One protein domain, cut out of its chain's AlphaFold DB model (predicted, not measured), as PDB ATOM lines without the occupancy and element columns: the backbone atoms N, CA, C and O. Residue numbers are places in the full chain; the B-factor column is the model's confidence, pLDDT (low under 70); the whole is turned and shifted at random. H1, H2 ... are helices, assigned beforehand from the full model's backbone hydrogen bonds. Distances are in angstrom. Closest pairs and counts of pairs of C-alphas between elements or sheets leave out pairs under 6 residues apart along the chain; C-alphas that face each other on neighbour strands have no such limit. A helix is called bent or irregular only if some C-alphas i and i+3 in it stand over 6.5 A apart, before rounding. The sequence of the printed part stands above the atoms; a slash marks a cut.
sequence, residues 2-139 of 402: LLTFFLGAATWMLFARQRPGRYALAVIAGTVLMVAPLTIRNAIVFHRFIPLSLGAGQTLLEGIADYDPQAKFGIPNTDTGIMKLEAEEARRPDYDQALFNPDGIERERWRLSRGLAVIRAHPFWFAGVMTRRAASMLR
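This is residues 2 to 139 of the 402 residues of an uncharacterized protein of Acidobacteria bacterium (UniProt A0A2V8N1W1). Two loosely joined lobes make this model: a long helical hairpin of H1 and the bent helix H2, and a second lobe where H3 and H6 cross, with H4 and H5 to one side and H7 turning off the end of H6. Residues 134 to 139 stick out. The printed part has 138 residues with seven named helices, H1 to H7 in order, and no named strand: all helix. The whole is loose, with a radius of gyration of the C-alphas of 19.0 A and spans of 58 by 41 by 26 A.

H1, residues 2 to 14, touches H2a, residues 20 to 34, in a hairpin, with a shallow tilt of 21 degrees and Gly 8 and Ala 24 as closest C-alphas, 4.3 A. H2, residues 20 to 46, was assigned as one helix by its hydrogen bonds but is bent, with C-alphas 34 and 37 7.0 A apart; H2b, residues 37 to 46, stands at 46 degrees to H2a. H3, residues 56 to 66, and H4, residues 79 to 89, only just touch, with 3 pairs of C-alphas within 8 A, the closest those of Gln 58 and Asp 79, 7.5 A. H5, residues 93 to 96, touches H4, the closest C-alphas being Met 83 and Asp 96, 4.9 A. H6, residues 104 to 121, touches H3 with residues 108 to 115 alone, at a steep tilt of 46 degrees, the closest C-alphas being Gly 57 and Leu 112, 4.1 A. H7, residues 123 to 137, is close to H6 but not clearly touching, the closest C-alphas being Ile 119 and Phe 126, 6.0 A. Every O i to N i+4 pair is within hydrogen-bond range in H1, H2a, H2b, H3, H4, H6 and H7; H5 is too short for one.

H1 begins at C-alpha 2 (24.477, 18.340, -17.437) and H7 ends at C-alpha 137 (21.631, 13.953, -35.432). First to last C-alpha, H2a measures 21.4 A, H6 25.6 A and H7 20.9 A.

The C-alphas of Arg 17 and Pro 93, the two farthest apart, are 59.9 A apart. The link from H3 to H4 is long, the printed part has no cut, and no printed residue is under 70 in pLDDT.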
ATOM      1  N   LEU A   2      23.970  17.315 -16.505       81.56
ATOM      2  CA  LEU A   2      24.477  18.340 -17.437       81.56
ATOM      3  C   LEU A   2      23.363  19.165 -18.109       81.56
ATOM      4  O   LEU A   2      23.496  20.382 -18.213       81.56
ATOM      5  N   LEU A   3      22.236  18.530 -18.462       82.69
ATOM      6  CA  LEU A   3      21.056  19.222 -18.994       82.69
ATOM      7  C   LEU A   3      20.568  20.344 -18.072       82.69
ATOM      8  O   LEU A   3      20.231  21.419 -18.544       82.69
ATOM      9  N   THR A   4      20.567  20.133 -16.759       84.62
ATOM     10  CA  THR A   4      20.114  21.139 -15.794       84.62
ATOM     11  C   THR A   4      20.987  22.378 -15.813       84.62
ATOM     12  O   THR A   4      20.462  23.486 -15.834       84.62
ATOM     13  N   PHE A   5      22.310  22.214 -15.806       84.75
ATOM     14  CA  PHE A   5      23.222  23.357 -15.867       84.75
ATOM     15  C   PHE A   5      23.074  24.096 -17.195       84.75
ATOM     16  O   PHE A   5      23.059  25.325 -17.220       84.75
ATOM     17  N   PHE A   6      22.869  23.349 -18.281       85.44
ATOM     18  CA  PHE A   6      22.579  23.924 -19.585       85.44
ATOM     19  C   PHE A   6      21.259  24.715 -19.585       85.44
ATOM     20  O   PHE A   6      21.224  25.853 -20.045       85.44
ATOM     21  N   LEU A   7      20.182  24.171 -19.009       85.25
ATOM     22  CA  LEU A   7      18.902  24.868 -18.853       85.25
ATOM     23  C   LEU A   7      19.010  26.066 -17.898       85.25
ATOM     24  O   LEU A   7      18.372  27.090 -18.127       85.25
ATOM     25  N   GLY A   8      19.848  25.992 -16.865       85.62
ATOM     26  CA  GLY A   8      20.196  27.124 -16.002       85.62
ATOM     27  C   GLY A   8      20.859  28.262 -16.788       85.62
ATOM     28  O   GLY A   8      20.465  29.420 -16.668       85.62
ATOM     29  N   ALA A   9      21.806  27.939 -17.670       84.06
ATOM     30  CA  ALA A   9      22.417  28.920 -18.568       84.06
ATOM     31  C   ALA A   9      21.410  29.472 -19.598       84.06
ATOM     32  O   ALA A   9      21.343  30.681 -19.823       84.06
ATOM     33  N   ALA A  10      20.569  28.609 -20.175       83.94
ATOM     34  CA  ALA A  10      19.535  29.014 -21.125       83.94
ATOM     35  C   ALA A  10      18.490  29.936 -20.475       83.94
ATOM     36  O   ALA A  10      18.140  30.972 -21.038       83.94
ATOM     37  N   THR A  11      18.027  29.621 -19.261       85.12
ATOM     38  CA  THR A  11      17.101  30.476 -18.499       85.12
ATOM     39  C   THR A  11      17.721  31.827 -18.168       85.12
ATOM     40  O   THR A  11      17.028  32.844 -18.240       85.12
ATOM     41  N   TRP A  12      19.029  31.876 -17.906       82.75
ATOM     42  CA  TRP A  12      19.723  33.147 -17.734       82.75
ATOM     43  C   TRP A  12      19.628  34.036 -18.981       82.75
ATOM     44  O   TRP A  12      19.322  35.225 -18.875       82.75
ATOM     45  N   MET A  13      19.828  33.460 -20.171       80.69
ATOM     46  CA  MET A  13      19.681  34.182 -21.439       80.69
ATOM     47  C   MET A  13      18.227  34.593 -21.716       80.69
ATOM     48  O   MET A  13      17.979  35.712 -22.167       80.69
ATOM     49  N   LEU A  14      17.258  33.721 -21.424       84.44
ATOM     50  CA  LEU A  14      15.834  33.963 -21.691       84.44
ATOM     51  C   LEU A  14      15.244  35.087 -20.833       84.44
ATOM     52  O   LEU A  14      14.448  35.893 -21.326       84.44
ATOM     53  N   PHE A  15      15.664  35.169 -19.569       84.88
ATOM     54  CA  PHE A  15      15.126  36.099 -18.575       84.88
ATOM     55  C   PHE A  15      16.114  37.202 -18.185       84.88
ATOM     56  O   PHE A  15      15.985  37.781 -17.107       84.88
ATOM     57  N   ALA A  16      17.068  37.548 -19.058       75.81
ATOM     58  CA  ALA A  16      18.118  38.534 -18.774       75.81
ATOM     59  C   ALA A  16      17.591  39.884 -18.232       75.81
ATOM     60  O   ALA A  16      18.267  40.550 -17.454       75.81
ATOM     61  N   ARG A  17      16.355  40.268 -18.587       80.12
ATOM     62  CA  ARG A  17      15.694  41.503 -18.123       80.12
ATOM     63  C   ARG A  17      14.954  41.381 -16.782       80.12
ATOM     64  O   ARG A  17      14.612  42.404 -16.202       80.12
ATOM     65  N   GLN A  18      14.689  40.173 -16.284       74.06
ATOM     66  CA  GLN A  18      13.803  39.911 -15.137       74.06
ATOM     67  C   GLN A  18      14.508  39.135 -14.013       74.06
ATOM     68  O   GLN A  18      14.003  38.128 -13.531       74.06
ATOM     69  N   ARG A  19      15.685  39.599 -13.567       82.00
ATOM     70  CA  ARG A  19      16.482  38.943 -12.502       82.00
ATOM     71  C   ARG A  19      16.763  37.455 -12.816       82.00
ATOM     72  O   ARG A  19      16.366  36.577 -12.044       82.00
ATOM     73  N   PRO A  20      17.488  37.168 -13.914       82.62
ATOM     74  CA  PRO A  20      17.692  35.813 -14.448       82.62
ATOM     75  C   PRO A  20      18.230  34.807 -13.421       82.62
ATOM     76  O   PRO A  20      17.854  33.637 -13.439       82.62
ATOM     77  N   GLY A  21      19.060  35.275 -12.484       86.00
ATOM     78  CA  GLY A  21      19.680  34.424 -11.472       86.00
ATOM     79  C   GLY A  21      18.692  33.703 -10.560       86.00
ATOM     80  O   GLY A  21      18.979  32.583 -10.154       86.00
ATOM     81  N   ARG A  22      17.511  34.274 -10.283       89.88
ATOM     82  CA  ARG A  22      16.504  33.603  -9.440       89.88
ATOM     83  C   ARG A  22      15.933  32.365 -10.125       89.88
ATOM     84  O   ARG A  22      15.812  31.324  -9.489       89.88
ATOM     85  N   TYR A  23      15.624  32.468 -11.415       88.19
ATOM     86  CA  TYR A  23      15.071  31.359 -12.191       88.19
ATOM     87  C   TYR A  23      16.120  30.288 -12.482       88.19
ATOM     88  O   TYR A  23      15.850  29.106 -12.286       88.19
ATOM     89  N   ALA A  24      17.335  30.692 -12.869       88.25
ATOM     90  CA  ALA A  24      18.440  29.758 -13.067       88.25
ATOM     91  C   ALA A  24      18.762  28.990 -11.772       88.25
ATOM     92  O   ALA A  24      18.880  27.765 -11.793       88.25
ATOM     93  N   LEU A  25      18.820  29.692 -10.632       91.69
ATOM     94  CA  LEU A  25      19.017  29.070  -9.325       91.69
ATOM     95  C   LEU A  25      17.870  28.121  -8.973       91.69
ATOM     96  O   LEU A  25      18.138  27.025  -8.499       91.69
ATOM     97  N   ALA A  26      16.615  28.497  -9.237       91.44
ATOM     98  CA  ALA A  26      15.466  27.630  -8.988       91.44
ATOM     99  C   ALA A  26      15.530  26.327  -9.807       91.44
ATOM    100  O   ALA A  26      15.278  25.258  -9.259       91.44
ATOM    101  N   VAL A  27      15.927  26.388 -11.084       90.38
ATOM    102  CA  VAL A  27      16.100  25.196 -11.940       90.38
ATOM    103  C   VAL A  27      17.220  24.289 -11.421       90.38
ATOM    104  O   VAL A  27      17.042  23.070 -11.318       90.38
ATOM    105  N   ILE A  28      18.366  24.878 -11.066       90.62
ATOM    106  CA  ILE A  28      19.518  24.135 -10.540       90.62
ATOM    107  C   ILE A  28      19.170  23.507  -9.187       90.62
ATOM    108  O   ILE A  28      19.311  22.296  -9.027       90.62
ATOM    109  N   ALA A  29      18.663  24.300  -8.241       93.38
ATOM    110  CA  ALA A  29      18.281  23.840  -6.910       93.38
ATOM    111  C   ALA A  29      17.181  22.776  -6.975       93.38
ATOM    112  O   ALA A  29      17.303  21.741  -6.327       93.38
ATOM    113  N   GLY A  30      16.156  22.976  -7.808       93.56
ATOM    114  CA  GLY A  30      15.088  21.998  -8.015       93.56
ATOM    115  C   GLY A  30      15.617  20.653  -8.512       93.56
ATOM    116  O   GLY A  30      15.258  19.615  -7.963       93.56
ATOM    117  N   THR A  31      16.536  20.651  -9.483       91.94
ATOM    118  CA  THR A  31      17.159  19.397  -9.946       91.94
ATOM    119  C   THR A  31      18.007  18.754  -8.855       91.94
ATOM    120  O   THR A  31      17.920  17.544  -8.655       91.94
ATOM    121  N   VAL A  32      18.836  19.533  -8.150       92.38
ATOM    122  CA  VAL A  32      19.666  19.003  -7.058       92.38
ATOM    123  C   VAL A  32      18.779  18.342  -6.009       92.38
ATOM    124  O   VAL A  32      19.060  17.212  -5.627       92.38
ATOM    125  N   LEU A  33      17.676  18.983  -5.616       94.94
ATOM    126  CA  LEU A  33      16.701  18.418  -4.682       94.94
ATOM    127  C   LEU A  33      16.049  17.137  -5.214       94.94
ATOM    128  O   LEU A  33      15.884  16.191  -4.452       94.94
ATOM    129  N   MET A  34      15.720  17.071  -6.508       93.19
ATOM    130  CA  MET A  34      15.152  15.861  -7.118       93.19
ATOM    131  C   MET A  34      16.137  14.686  -7.143       93.19
ATOM    132  O   MET A  34      15.731  13.542  -6.958       93.19
ATOM    133  N   VAL A  35      17.424  14.946  -7.383       92.31
ATOM    134  CA  VAL A  35      18.442  13.891  -7.536       92.31
ATOM    135  C   VAL A  35      19.102  13.515  -6.203       92.31
ATOM    136  O   VAL A  35      19.560  12.383  -6.038       92.31
ATOM    137  N   ALA A  36      19.103  14.425  -5.225       94.62
ATOM    138  CA  ALA A  36      19.752  14.240  -3.931       94.62
ATOM    139  C   ALA A  36      19.360  12.939  -3.207       94.62
ATOM    140  O   ALA A  36      20.281  12.268  -2.749       94.62
ATOM    141  N   PRO A  37      18.082  12.506  -3.132       95.81
ATOM    142  CA  PRO A  37      17.733  11.261  -2.444       95.81
ATOM    143  C   PRO A  37      18.459  10.037  -3.015       95.81
ATOM    144  O   PRO A  37      18.973   9.211  -2.260       95.81
ATOM    145  N   LEU A  38      18.563   9.946  -4.345       93.62
ATOM    146  CA  LEU A  38      19.262   8.846  -5.008       93.62
ATOM    147  C   LEU A  38      20.778   8.951  -4.808       93.62
ATOM    148  O   LEU A  38      21.421   7.956  -4.483       93.62
ATOM    149  N   THR A  39      21.344  10.155  -4.933       93.62
ATOM    150  CA  THR A  39      22.774  10.387  -4.682       93.62
ATOM    151  C   THR A  39      23.166  10.059  -3.239       93.62
ATOM    152  O   THR A  39      24.190   9.417  -3.018       93.62
ATOM    153  N   ILE A  40      22.352  10.461  -2.256       95.50
ATOM    154  CA  ILE A  40      22.569  10.185  -0.830       95.50
ATOM    155  C   ILE A  40      22.482   8.682  -0.572       95.50
ATOM    156  O   ILE A  40      23.384   8.125   0.051       95.50
ATOM    157  N   ARG A  41      21.454   8.003  -1.101       95.12
ATOM    158  CA  ARG A  41      21.346   6.540  -1.022       95.12
ATOM    159  C   ARG A  41      22.601   5.871  -1.574       95.12
ATOM    160  O   ARG A  41      23.166   5.011  -0.908       95.12
ATOM    161  N   ASN A  42      23.051   6.276  -2.759       92.31
ATOM    162  CA  ASN A  42      24.239   5.701  -3.380       92.31
ATOM    163  C   ASN A  42      25.501   5.959  -2.542       92.31
ATOM    164  O   ASN A  42      26.315   5.056  -2.369       92.31
ATOM    165  N   ALA A  43      25.642   7.159  -1.975       94.44
ATOM    166  CA  ALA A  43      26.756   7.497  -1.097       94.44
ATOM    167  C   ALA A  43      26.780   6.650   0.181       94.44
ATOM    168  O   ALA A  43      27.858   6.246   0.607       94.44
ATOM    169  N   ILE A  44      25.615   6.354   0.763       96.88
ATOM    170  CA  ILE A  44      25.505   5.529   1.970       96.88
ATOM    171  C   ILE A  44      25.753   4.052   1.653       96.88
ATOM    172  O   ILE A  44      26.547   3.416   2.333       96.88
ATOM    173  N   VAL A  45      25.094   3.513   0.623       94.00
ATOM    174  CA  VAL A  45      25.130   2.076   0.298       94.00
ATOM    175  C   VAL A  45      26.465   1.666  -0.315       94.00
ATOM    176  O   VAL A  45      26.993   0.612   0.015       94.00
ATOM    177  N   PHE A  46      27.019   2.491  -1.205       90.62
ATOM    178  CA  PHE A  46      28.241   2.158  -1.938       90.62
ATOM    179  C   PHE A  46      29.486   2.849  -1.381       90.62
ATOM    180  O   PHE A  46      30.570   2.654  -1.920       90.62
ATOM    181  N   HIS A  47      29.358   3.692  -0.348       93.25
ATOM    182  CA  HIS A  47      30.460   4.494   0.206       93.25
ATOM    183  C   HIS A  47      31.204   5.328  -0.860       93.25
ATOM    184  O   HIS A  47      32.420   5.561  -0.787       93.25
ATOM    185  N   ARG A  48      30.473   5.751  -1.902       90.06
ATOM    186  CA  ARG A  48      30.989   6.461  -3.081       90.06
ATOM    187  C   ARG A  48      29.957   7.457  -3.607       90.06
ATOM    188  O   ARG A  48      28.768   7.164  -3.679       90.06
ATOM    189  N   PHE A  49      30.416   8.630  -4.037       90.31
ATOM    190  CA  PHE A  49      29.546   9.645  -4.635       90.31
ATOM    191  C   PHE A  49      29.161   9.259  -6.073       90.31
ATOM    192  O   PHE A  49      29.932   9.477  -7.006       90.31
ATOM    193  N   ILE A  50      27.967   8.681  -6.244       89.94
ATOM    194  CA  ILE A  50      27.394   8.309  -7.548       89.94
ATOM    195  C   ILE A  50      26.088   9.094  -7.725       89.94
ATOM    196  O   ILE A  50      25.077   8.728  -7.119       89.94
ATOM    197  N   PRO A  51      26.073  10.176  -8.526       82.94
ATOM    198  CA  PRO A  51      24.922  11.073  -8.598       82.94
ATOM    199  C   PRO A  51      23.628  10.392  -9.054       82.94
ATOM    200  O   PRO A  51      22.568  10.645  -8.490       82.94
ATOM    201  N   LEU A  52      23.716   9.539 -10.076       85.75
ATOM    202  CA  LEU A  52      22.558   8.897 -10.701       85.75
ATOM    203  C   LEU A  52      22.833   7.418 -10.970       85.75
ATOM    204  O   LEU A  52      22.234   6.558 -10.330       85.75
ATOM    205  N   SER A  53      23.759   7.130 -11.884       88.44
ATOM    206  CA  SER A  53      24.070   5.776 -12.338       88.44
ATOM    207  C   SER A  53      25.516   5.663 -12.823       88.44
ATOM    208  O   SER A  53      26.205   6.671 -13.003       88.44
ATOM    209  N   LEU A  54      25.952   4.423 -13.035       91.12
ATOM    210  CA  LEU A  54      27.140   4.074 -13.816       91.12
ATOM    211  C   LEU A  54      26.761   3.959 -15.308       91.12
ATOM    212  O   LEU A  54      25.571   3.978 -15.640       91.12
ATOM    213  N   GLY A  55      27.755   3.849 -16.190       91.38
ATOM    214  CA  GLY A  55      27.582   3.542 -17.616       91.38
ATOM    215  C   GLY A  55      28.091   4.622 -18.574       91.38
ATOM    216  O   GLY A  55      28.187   4.371 -19.767       91.38
ATOM    217  N   ALA A  56      28.478   5.803 -18.085       91.25
ATOM    218  CA  ALA A  56      29.059   6.849 -18.927       91.25
ATOM    219  C   ALA A  56      30.410   6.430 -19.535       91.25
ATOM    220  O   ALA A  56      30.741   6.834 -20.646       91.25
ATOM    221  N   GLY A  57      31.200   5.637 -18.810       94.06
ATOM    222  CA  GLY A  57      32.460   5.075 -19.288       94.06
ATOM    223  C   GLY A  57      32.242   4.051 -20.389       94.06
ATOM    224  O   GLY A  57      32.909   4.116 -21.416       94.06
ATOM    225  N   GLN A  58      31.284   3.149 -20.191       95.06
ATOM    226  CA  GLN A  58      30.857   2.179 -21.201       95.06
ATOM    227  C   GLN A  58      30.393   2.887 -22.480       95.06
ATOM    228  O   GLN A  58      30.994   2.675 -23.530       95.06
ATOM    229  N   THR A  59      29.415   3.795 -22.394       92.62
ATOM    230  CA  THR A  59      28.876   4.475 -23.584       92.62
ATOM    231  C   THR A  59      29.926   5.334 -24.293       92.62
ATOM    232  O   THR A  59      29.909   5.467 -25.520       92.62
ATOM    233  N   LEU A  60      30.876   5.904 -23.543       93.31
ATOM    234  CA  LEU A  60      32.015   6.621 -24.109       93.31
ATOM    235  C   LEU A  60      32.933   5.691 -24.916       93.31
ATOM    236  O   LEU A  60      33.330   6.053 -26.025       93.31
ATOM    237  N   LEU A  61      33.278   4.520 -24.371       95.25
ATOM    238  CA  LEU A  61      34.134   3.540 -25.040       95.25
ATOM    239  C   LEU A  61      33.469   2.955 -26.286       95.25
ATOM    240  O   LEU A  61      34.080   2.995 -27.353       95.25
ATOM    241  N   GLU A  62      32.219   2.500 -26.177       93.25
ATOM    242  CA  GLU A  62      31.451   1.998 -27.323       93.25
ATOM    243  C   GLU A  62      31.372   3.052 -28.421       93.25
ATOM    244  O   GLU A  62      31.644   2.783 -29.588       93.25
ATOM    245  N   GLY A  63      31.121   4.304 -28.037       91.44
ATOM    246  CA  GLY A  63      31.100   5.385 -28.997       91.44
ATOM    247  C   GLY A  63      32.436   5.620 -29.700       91.44
ATOM    248  O   GLY A  63      32.451   5.947 -30.890       91.44
ATOM    249  N   ILE A  64      33.558   5.517 -28.992       94.25
ATOM    250  CA  ILE A  64      34.880   5.614 -29.620       94.25
ATOM    251  C   ILE A  64      35.059   4.462 -30.619       94.25
ATOM    252  O   ILE A  64      35.465   4.718 -31.755       94.25
ATOM    253  N   ALA A  65      34.699   3.240 -30.224       94.75
ATOM    254  CA  ALA A  65      34.819   2.041 -31.045       94.75
ATOM    255  C   ALA A  65      33.942   2.080 -32.310       94.75
ATOM    256  O   ALA A  65      34.422   1.753 -33.394       94.75
ATOM    257  N   ASP A  66      32.707   2.586 -32.221       92.06
ATOM    258  CA  ASP A  66      31.785   2.740 -33.361       92.06
ATOM    259  C   ASP A  66      32.370   3.568 -34.517       92.06
ATOM    260  O   ASP A  66      31.991   3.410 -35.680       92.06
ATOM    261  N   TYR A  67      33.290   4.485 -34.206       92.56
ATOM    262  CA  TYR A  67      33.935   5.361 -35.184       92.56
ATOM    263  C   TYR A  67      35.390   4.974 -35.479       92.56
ATOM    264  O   TYR A  67      36.083   5.712 -36.192       92.56
ATOM    265  N   ASP A  68      35.833   3.817 -34.986       94.81
ATOM    266  CA  ASP A  68      37.138   3.215 -35.238       94.81
ATOM    267  C   ASP A  68      36.979   1.839 -35.920       94.81
ATOM    268  O   ASP A  68      37.279   0.800 -35.335       94.81
ATOM    269  N   PRO A  69      36.535   1.798 -37.193       91.12
ATOM    270  CA  PRO A  69      36.274   0.540 -37.903       91.12
ATOM    271  C   PRO A  69      37.532  -0.313 -38.130       91.12
ATOM    272  O   PRO A  69      37.432  -1.460 -38.547       91.12
ATOM    273  N   GLN A  70      38.719   0.257 -37.904       95.00
ATOM    274  CA  GLN A  70      40.006  -0.432 -38.011       95.00
ATOM    275  C   GLN A  70      40.490  -0.967 -36.655       95.00
ATOM    276  O   GLN A  70      41.587  -1.514 -36.598       95.00
ATOM    277  N   ALA A  71      39.702  -0.796 -35.585       94.50
ATOM    278  CA  ALA A  71      40.023  -1.206 -34.220       94.50
ATOM    279  C   ALA A  71      41.414  -0.735 -33.739       94.50
ATOM    280  O   ALA A  71      42.085  -1.426 -32.972       94.50
ATOM    281  N   LYS A  72      41.855   0.458 -34.166       96.81
ATOM    282  CA  LYS A  72      43.147   1.064 -33.797       96.81
ATOM    283  C   LYS A  72      43.325   1.220 -32.295       96.81
ATOM    284  O   LYS A  72      44.448   1.139 -31.808       96.81
ATOM    285  N   PHE A  73      42.240   1.481 -31.572       96.81
ATOM    286  CA  PHE A  73      42.280   1.684 -30.126       96.81
ATOM    287  C   PHE A  73      42.103   0.385 -29.330       96.81
ATOM    288  O   PHE A  73      42.194   0.416 -28.100       96.81
ATOM    289  N   GLY A  74      41.836  -0.743 -30.003       96.56
ATOM    290  CA  GLY A  74      41.570  -2.025 -29.350       96.56
ATOM    291  C   GLY A  74      40.391  -1.958 -28.375       96.56
ATOM    292  O   GLY A  74      40.433  -2.582 -27.320       96.56
ATOM    293  N   ILE A  75      39.385  -1.129 -28.674       97.00
ATOM    294  CA  ILE A  75      38.170  -0.990 -27.866       97.00
ATOM    295  C   ILE A  75      37.037  -1.708 -28.610       97.00
ATOM    296  O   ILE A  75      36.746  -1.339 -29.748       97.00
ATOM    297  N   PRO A  76      36.406  -2.725 -28.005       94.88
ATOM    298  CA  PRO A  76      35.217  -3.363 -28.555       94.88
ATOM    299  C   PRO A  76      34.023  -2.405 -28.585       94.88
ATOM    300  O   PRO A  76      33.874  -1.556 -27.710       94.88
ATOM    301  N   ASN A  77      33.148  -2.565 -29.575       92.31
ATOM    302  CA  ASN A  77      31.951  -1.740 -29.760       92.31
ATOM    303  C   ASN A  77      30.668  -2.378 -29.198       92.31
ATOM    304  O   ASN A  77      29.570  -1.992 -29.586       92.31
ATOM    305  N   THR A  78      30.799  -3.387 -28.339       91.62
ATOM    306  CA  THR A  78      29.667  -4.052 -27.691       91.62
ATOM    307  C   THR A  78      29.935  -4.237 -26.208       91.62
ATOM    308  O   THR A  78      31.069  -4.525 -25.816       91.62
ATOM    309  N   ASP A  79      28.878  -4.185 -25.401       92.56
ATOM    310  CA  ASP A  79      28.899  -4.550 -23.982       92.56
ATOM    311  C   ASP A  79      29.638  -5.860 -23.707       92.56
ATOM    312  O   ASP A  79      30.541  -5.913 -22.872       92.56
ATOM    313  N   THR A  80      29.303  -6.916 -24.451       91.56
ATOM    314  CA  THR A  80      29.935  -8.233 -24.305       91.56
ATOM    315  C   THR A  80      31.409  -8.206 -24.687       91.56
ATOM    316  O   THR A  80      32.227  -8.849 -24.036       91.56
ATOM    317  N   GLY A  81      31.781  -7.438 -25.712       94.44
ATOM    318  CA  GLY A  81      33.173  -7.249 -26.093       94.44
ATOM    319  C   GLY A  81      33.962  -6.522 -25.007       94.44
ATOM    320  O   GLY A  81      35.050  -6.964 -24.649       94.44
ATOM    321  N   ILE A  82      33.405  -5.445 -24.444       96.25
ATOM    322  CA  ILE A  82      34.021  -4.693 -23.343       96.25
ATOM    323  C   ILE A  82      34.189  -5.592 -22.113       96.25
ATOM    324  O   ILE A  82      35.253  -5.587 -21.500       96.25
ATOM    325  N   MET A  83      33.181  -6.399 -21.776       96.25
ATOM    326  CA  MET A  83      33.245  -7.355 -20.666       96.25
ATOM    327  C   MET A  83      34.354  -8.397 -20.854       96.25
ATOM    328  O   MET A  83      35.128  -8.619 -19.923       96.25
ATOM    329  N   LYS A  84      34.491  -8.966 -22.058       95.44
ATOM    330  CA  LYS A  84      35.580  -9.899 -22.396       95.44
ATOM    331  C   LYS A  84      36.952  -9.250 -22.300       95.44
ATOM    332  O   LYS A  84      37.838  -9.802 -21.655       95.44
ATOM    333  N   LEU A  85      37.107  -8.056 -22.877       96.00
ATOM    334  CA  LEU A  85      38.355  -7.300 -22.796       96.00
ATOM    335  C   LEU A  85      38.748  -7.055 -21.334       96.00
ATOM    336  O   LEU A  85      39.892  -7.273 -20.952       96.00
ATOM    337  N   GLU A  86      37.797  -6.631 -20.503       96.81
ATOM    338  CA  GLU A  86      38.041  -6.400 -19.080       96.81
ATOM    339  C   GLU A  86      38.386  -7.687 -18.328       96.81
ATOM    340  O   GLU A  86      39.268  -7.666 -17.468       96.81
ATOM    341  N   ALA A  87      37.720  -8.800 -18.645       96.50
ATOM    342  CA  ALA A  87      38.007 -10.100 -18.053       96.50
ATOM    343  C   ALA A  87      39.430 -10.574 -18.383       96.50
ATOM    344  O   ALA A  87      40.140 -11.064 -17.502       96.50
ATOM    345  N   GLU A  88      39.871 -10.381 -19.626       96.44
ATOM    346  CA  GLU A  88      41.218 -10.720 -20.086       96.44
ATOM    347  C   GLU A  88      42.283  -9.805 -19.465       96.44
ATOM    348  O   GLU A  88      43.246 -10.292 -18.865       96.44
ATOM    349  N   GLU A  89      42.101  -8.481 -19.543       95.88
ATOM    350  CA  GLU A  89      43.069  -7.499 -19.039       95.88
ATOM    351  C   GLU A  89      43.224  -7.568 -17.512       95.88
ATOM    352  O   GLU A  89      44.343  -7.498 -16.998       95.88
ATOM    353  N   ALA A  90      42.123  -7.755 -16.775       96.31
ATOM    354  CA  ALA A  90      42.152  -7.900 -15.320       96.31
ATOM    355  C   ALA A  90      42.479  -9.329 -14.856       96.31
ATOM    356  O   ALA A  90      42.655  -9.544 -13.656       96.31
ATOM    357  N   ARG A  91      42.557 -10.305 -15.777       97.12
ATOM    358  CA  ARG A  91      42.661 -11.748 -15.481       97.12
ATOM    359  C   ARG A  91      41.558 -12.220 -14.520       97.12
ATOM    360  O   ARG A  91      41.820 -12.949 -13.562       97.12
ATOM    361  N   ARG A  92      40.325 -11.767 -14.762       96.81
ATOM    362  CA  ARG A  92      39.125 -11.982 -13.936       96.81
ATOM    363  C   ARG A  92      37.980 -12.528 -14.800       96.81
ATOM    364  O   ARG A  92      37.213 -11.739 -15.348       96.81
ATOM    365  N   PRO A  93      37.840 -13.859 -14.946       95.19
ATOM    366  CA  PRO A  93      36.823 -14.449 -15.825       95.19
ATOM    367  C   PRO A  93      35.383 -14.129 -15.388       95.19
ATOM    368  O   PRO A  93      34.471 -14.147 -16.206       95.19
ATOM    369  N   ASP A  94      35.167 -13.786 -14.117       95.81
ATOM    370  CA  ASP A  94      33.872 -13.354 -13.590       95.81
ATOM    371  C   ASP A  94      33.369 -12.034 -14.207       95.81
ATOM    372  O   ASP A  94      32.162 -11.791 -14.233       95.81
ATOM    373  N   TYR A  95      34.255 -11.203 -14.768       96.12
ATOM    374  CA  TYR A  95      33.865  -9.952 -15.431       96.12
ATOM    375  C   TYR A  95      33.115 -10.168 -16.753       96.12
ATOM    376  O   TYR A  95      32.405  -9.259 -17.187       96.12
ATOM    377  N   ASP A  96      33.214 -11.362 -17.349       93.19
ATOM    378  CA  ASP A  96      32.521 -11.735 -18.590       93.19
ATOM    379  C   ASP A  96      31.024 -12.038 -18.374       93.19
ATOM    380  O   ASP A  96      30.255 -12.163 -19.320       93.19
ATOM    381  N   GLN A  97      30.566 -12.136 -17.121       92.19
ATOM    382  CA  GLN A  97      29.170 -12.483 -16.817       92.19
ATOM    383  C   GLN A  97      28.279 -11.269 -16.544       92.19
ATOM    384  O   GLN A  97      27.062 -11.338 -16.715       92.19
ATOM    385  N   ALA A  98      28.859 -10.153 -16.102       93.88
ATOM    386  CA  ALA A  98      28.105  -8.953 -15.765       93.88
ATOM    387  C   ALA A  98      28.907  -7.681 -16.034       93.88
ATOM    388  O   ALA A  98      30.085  -7.584 -15.702       93.88
ATOM    389  N   LEU A  99      28.234  -6.656 -16.555       92.12
ATOM    390  CA  LEU A  99      28.868  -5.394 -16.936       92.12
ATOM    391  C   LEU A  99      29.288  -4.526 -15.740       92.12
ATOM    392  O   LEU A  99      30.261  -3.778 -15.821       92.12
ATOM    393  N   PHE A 100      28.565  -4.620 -14.623       93.75
ATOM    394  CA  PHE A 100      28.824  -3.816 -13.423       93.75
ATOM    395  C   PHE A 100      29.118  -4.646 -12.172       93.75
ATOM    396  O   PHE A 100      29.499  -4.072 -11.162       93.75
ATOM    397  N   ASN A 101      28.972  -5.969 -12.204       91.88
ATOM    398  CA  ASN A 101      29.316  -6.807 -11.054       91.88
ATOM    399  C   ASN A 101      30.653  -7.514 -11.299       91.88
ATOM    400  O   ASN A 101      30.948  -7.838 -12.449       91.88
ATOM    401  N   PRO A 102      31.449  -7.787 -10.255       93.44
ATOM    402  CA  PRO A 102      31.270  -7.343  -8.866       93.44
ATOM    403  C   PRO A 102      31.716  -5.885  -8.616       93.44
ATOM    404  O   PRO A 102      31.106  -5.197  -7.804       93.44
ATOM    405  N   ASP A 103      32.714  -5.389  -9.356       94.75
ATOM    406  CA  ASP A 103      33.439  -4.140  -9.055       94.75
ATOM    407  C   ASP A 103      33.059  -2.977 -10.000       94.75
ATOM    408  O   ASP A 103      33.894  -2.373 -10.682       94.75
ATOM    409  N   GLY A 104      31.763  -2.680 -10.120       93.81
ATOM    410  CA  GLY A 104      31.239  -1.795 -11.171       93.81
ATOM    411  C   GLY A 104      31.755  -0.362 -11.142       93.81
ATOM    412  O   GLY A 104      31.880   0.262 -12.193       93.81
ATOM    413  N   ILE A 105      32.070   0.173  -9.962       94.12
ATOM    414  CA  ILE A 105      32.523   1.562  -9.801       94.12
ATOM    415  C   ILE A 105      33.963   1.706 -10.294       94.12
ATOM    416  O   ILE A 105      34.288   2.648 -11.021       94.12
ATOM    417  N   GLU A 106      34.829   0.779  -9.902       95.06
ATOM    418  CA  GLU A 106      36.226   0.705 -10.312       95.06
ATOM    419  C   GLU A 106      36.320   0.477 -11.822       95.06
ATOM    420  O   GLU A 106      37.033   1.215 -12.506       95.06
ATOM    421  N   ARG A 107      35.524  -0.462 -12.351       96.06
ATOM    422  CA  ARG A 107      35.423  -0.733 -13.793       96.06
ATOM    423  C   ARG A 107      34.936   0.491 -14.566       96.06
ATOM    424  O   ARG A 107      35.549   0.879 -15.552       96.06
ATOM    425  N   GLU A 108      33.908   1.186 -14.084       95.81
ATOM    426  CA  GLU A 108      33.415   2.416 -14.716       95.81
ATOM    427  C   GLU A 108      34.475   3.531 -14.756       95.81
ATOM    428  O   GLU A 108      34.659   4.195 -15.779       95.81
ATOM    429  N   ARG A 109      35.207   3.739 -13.654       94.75
ATOM    430  CA  ARG A 109      36.306   4.718 -13.601       94.75
ATOM    431  C   ARG A 109      37.420   4.357 -14.569       94.75
ATOM    432  O   ARG A 109      37.958   5.244 -15.233       94.75
ATOM    433  N   TRP A 110      37.743   3.071 -14.656       96.69
ATOM    434  CA  TRP A 110      38.713   2.563 -15.608       96.69
ATOM    435  C   TRP A 110      38.272   2.854 -17.049       96.69
ATOM    436  O   TRP A 110      39.028   3.498 -17.782       96.69
ATOM    437  N   ARG A 111      37.022   2.533 -17.415       96.94
ATOM    438  CA  ARG A 111      36.455   2.819 -18.748       96.94
ATOM    439  C   ARG A 111      36.520   4.304 -19.094       96.94
ATOM    440  O   ARG A 111      37.021   4.672 -20.157       96.94
ATOM    441  N   LEU A 112      36.081   5.169 -18.173       95.38
ATOM    442  CA  LEU A 112      36.158   6.624 -18.339       95.38
ATOM    443  C   LEU A 112      37.600   7.095 -18.537       95.38
ATOM    444  O   LEU A 112      37.869   7.902 -19.425       95.38
ATOM    445  N   SER A 113      38.539   6.590 -17.732       96.62
ATOM    446  CA  SER A 113      39.949   6.972 -17.830       96.62
ATOM    447  C   SER A 113      40.558   6.572 -19.176       96.62
ATOM    448  O   SER A 113      41.257   7.382 -19.789       96.62
ATOM    449  N   ARG A 114      40.217   5.376 -19.678       97.12
ATOM    450  CA  ARG A 114      40.658   4.864 -20.977       97.12
ATOM    451  C   ARG A 114      40.073   5.693 -22.117       97.12
ATOM    452  O   ARG A 114      40.821   6.158 -22.973       97.12
ATOM    453  N   GLY A 115      38.769   5.969 -22.089       95.94
ATOM    454  CA  GLY A 115      38.113   6.798 -23.104       95.94
ATOM    455  C   GLY A 115      38.679   8.220 -23.151       95.94
ATOM    456  O   GLY A 115      39.020   8.731 -24.218       95.94
ATOM    457  N   LEU A 116      38.883   8.844 -21.985       96.44
ATOM    458  CA  LEU A 116      39.515  10.162 -21.890       96.44
ATOM    459  C   LEU A 116      40.981  10.153 -22.343       96.44
ATOM    460  O   LEU A 116      41.447  11.155 -22.884       96.44
ATOM    461  N   ALA A 117      41.715   9.055 -22.141       98.00
ATOM    462  CA  ALA A 117      43.079   8.915 -22.644       98.00
ATOM    463  C   ALA A 117      43.118   8.922 -24.180       98.00
ATOM    464  O   ALA A 117      43.928   9.652 -24.749       98.00
ATOM    465  N   VAL A 118      42.195   8.213 -24.842       97.50
ATOM    466  CA  VAL A 118      42.062   8.241 -26.311       97.50
ATOM    467  C   VAL A 118      41.727   9.648 -26.803       97.50
ATOM    468  O   VAL A 118      42.385  10.150 -27.713       97.50
ATOM    469  N   ILE A 119      40.762  10.327 -26.173       96.31
ATOM    470  CA  ILE A 119      40.391  11.705 -26.543       96.31
ATOM    471  C   ILE A 119      41.588  12.649 -26.407       96.31
ATOM    472  O   ILE A 119      41.837  13.463 -27.296       96.31
ATOM    473  N   ARG A 120      42.346  12.535 -25.309       97.69
ATOM    474  CA  ARG A 120      43.529  13.365 -25.058       97.69
ATOM    475  C   ARG A 120      44.636  13.112 -26.083       97.69
ATOM    476  O   ARG A 120      45.285  14.065 -26.498       97.69
ATOM    477  N   ALA A 121      44.843  11.859 -26.485       98.38
ATOM    478  CA  ALA A 121      45.842  11.489 -27.485       98.38
ATOM    479  C   ALA A 121      45.421  11.863 -28.920       98.38
ATOM    480  O   ALA A 121      46.275  12.152 -29.757       98.38
ATOM    481  N   HIS A 122      44.114  11.903 -29.208       97.81
ATOM    482  CA  HIS A 122      43.572  12.112 -30.556       97.81
ATOM    483  C   HIS A 122      42.472  13.195 -30.616       97.81
ATOM    484  O   HIS A 122      41.368  12.934 -31.112       97.81
ATOM    485  N   PRO A 123      42.746  14.441 -30.180       96.81
ATOM    486  CA  PRO A 123      41.711  15.461 -29.990       96.81
ATOM    487  C   PRO A 123      41.025  15.876 -31.299       96.81
ATOM    488  O   PRO A 123      39.804  16.013 -31.340       96.81
ATOM    489  N   PHE A 124      41.778  16.026 -32.395       97.62
ATOM    490  CA  PHE A 124      41.214  16.411 -33.695       97.62
ATOM    491  C   PHE A 124      40.391  15.294 -34.339       97.62
ATOM    492  O   PHE A 124      39.347  15.561 -34.933       97.62
ATOM    493  N   TRP A 125      40.827  14.038 -34.191       96.75
ATOM    494  CA  TRP A 125      40.040  12.891 -34.641       96.75
ATOM    495  C   TRP A 125      38.710  12.844 -33.890       96.75
ATOM    496  O   TRP A 125      37.657  12.777 -34.526       96.75
ATOM    497  N   PHE A 126      38.749  12.970 -32.559       95.00
ATOM    498  CA  PHE A 126      37.547  12.950 -31.733       95.00
ATOM    499  C   PHE A 126      36.616  14.129 -32.048       95.00
ATOM    500  O   PHE A 126      35.415  13.931 -32.216       95.00
ATOM    501  N   ALA A 127      37.146  15.340 -32.242       93.50
ATOM    502  CA  ALA A 127      36.361  16.492 -32.699       93.50
ATOM    503  C   ALA A 127      35.692  16.244 -34.069       93.50
ATOM    504  O   ALA A 127      34.534  16.618 -34.284       93.50
ATOM    505  N   GLY A 128      36.383  15.548 -34.978       94.81
ATOM    506  CA  GLY A 128      35.818  15.076 -36.241       94.81
ATOM    507  C   GLY A 128      34.682  14.067 -36.041       94.81
ATOM    508  O   GLY A 128      33.650  14.168 -36.708       94.81
ATOM    509  N   VAL A 129      34.827  13.129 -35.098       92.38
ATOM    510  CA  VAL A 129      33.755  12.197 -34.702       92.38
ATOM    511  C   VAL A 129      32.547  12.962 -34.160       92.38
ATOM    512  O   VAL A 129      31.435  12.736 -34.635       92.38
ATOM    513  N   MET A 130      32.750  13.911 -33.241       91.50
ATOM    514  CA  MET A 130      31.670  14.726 -32.666       91.50
ATOM    515  C   MET A 130      30.931  15.540 -33.731       91.50
ATOM    516  O   MET A 130      29.703  15.567 -33.744       91.50
ATOM    517  N   THR A 131      31.657  16.138 -34.680       91.19
ATOM    518  CA  THR A 131      31.049  16.870 -35.802       91.19
ATOM    519  C   THR A 131      30.209  15.947 -36.686       91.19
ATOM    520  O   THR A 131      29.064  16.268 -37.005       91.19
ATOM    521  N   ARG A 132      30.738  14.768 -37.054       90.75
ATOM    522  CA  ARG A 132      29.984  13.768 -37.832       90.75
ATOM    523  C   ARG A 132      28.735  13.301 -37.088       90.75
ATOM    524  O   ARG A 132      27.688  13.153 -37.715       90.75
ATOM    525  N   ARG A 133      28.826  13.112 -35.770       88.25
ATOM    526  CA  ARG A 133      27.679  12.776 -34.919       88.25
ATOM    527  C   ARG A 133      26.637  13.877 -34.930       88.25
ATOM    528  O   ARG A 133      25.504  13.596 -35.298       88.25
ATOM    529  N   ALA A 134      27.012  15.115 -34.619       88.06
ATOM    530  CA  ALA A 134      26.092  16.251 -34.639       88.06
ATOM    531  C   ALA A 134      25.389  16.389 -36.003       88.06
ATOM    532  O   ALA A 134      24.175  16.564 -36.059       88.06
ATOM    533  N   ALA A 135      26.115  16.200 -37.109       88.81
ATOM    534  CA  ALA A 135      25.521  16.181 -38.445       88.81
ATOM    535  C   ALA A 135      24.558  14.998 -38.655       88.81
ATOM    536  O   ALA A 135      23.506  15.159 -39.273       88.81
ATOM    537  N   SER A 136      24.881  13.809 -38.136       86.69
ATOM    538  CA  SER A 136      23.982  12.652 -38.194       86.69
ATOM    539  C   SER A 136      22.721  12.838 -37.347       86.69
ATOM    540  O   SER A 136      21.673  12.340 -37.734       86.69
ATOM    541  N   MET A 137      22.789  13.619 -36.263       87.31
ATOM    542  CA  MET A 137      21.631  13.953 -35.432       87.31
ATOM    543  C   MET A 137      20.636  14.887 -36.137       87.31
ATOM    544  O   MET A 137      19.486  14.977 -35.736       87.31
ATOM    545  N   LEU A 138      21.048  15.580 -37.201       87.19
ATOM    546  CA  LEU A 138      20.118  16.332 -38.051       87.19
ATOM    547  C   LEU A 138      19.356  15.423 -39.024       87.19
ATOM    548  O   LEU A 138      18.419  15.877 -39.683       87.19
ATOM    549  N   ARG A 139      19.759  14.152 -39.160       87.56
ATOM    550  CA  ARG A 139      19.054  13.185 -39.997       87.56
ATOM    551  C   ARG A 139      17.830  12.669 -39.256       87.56
ATOM    552  O   ARG A 139      17.946  11.743 -38.459       87.56
TER     553      ARG A 139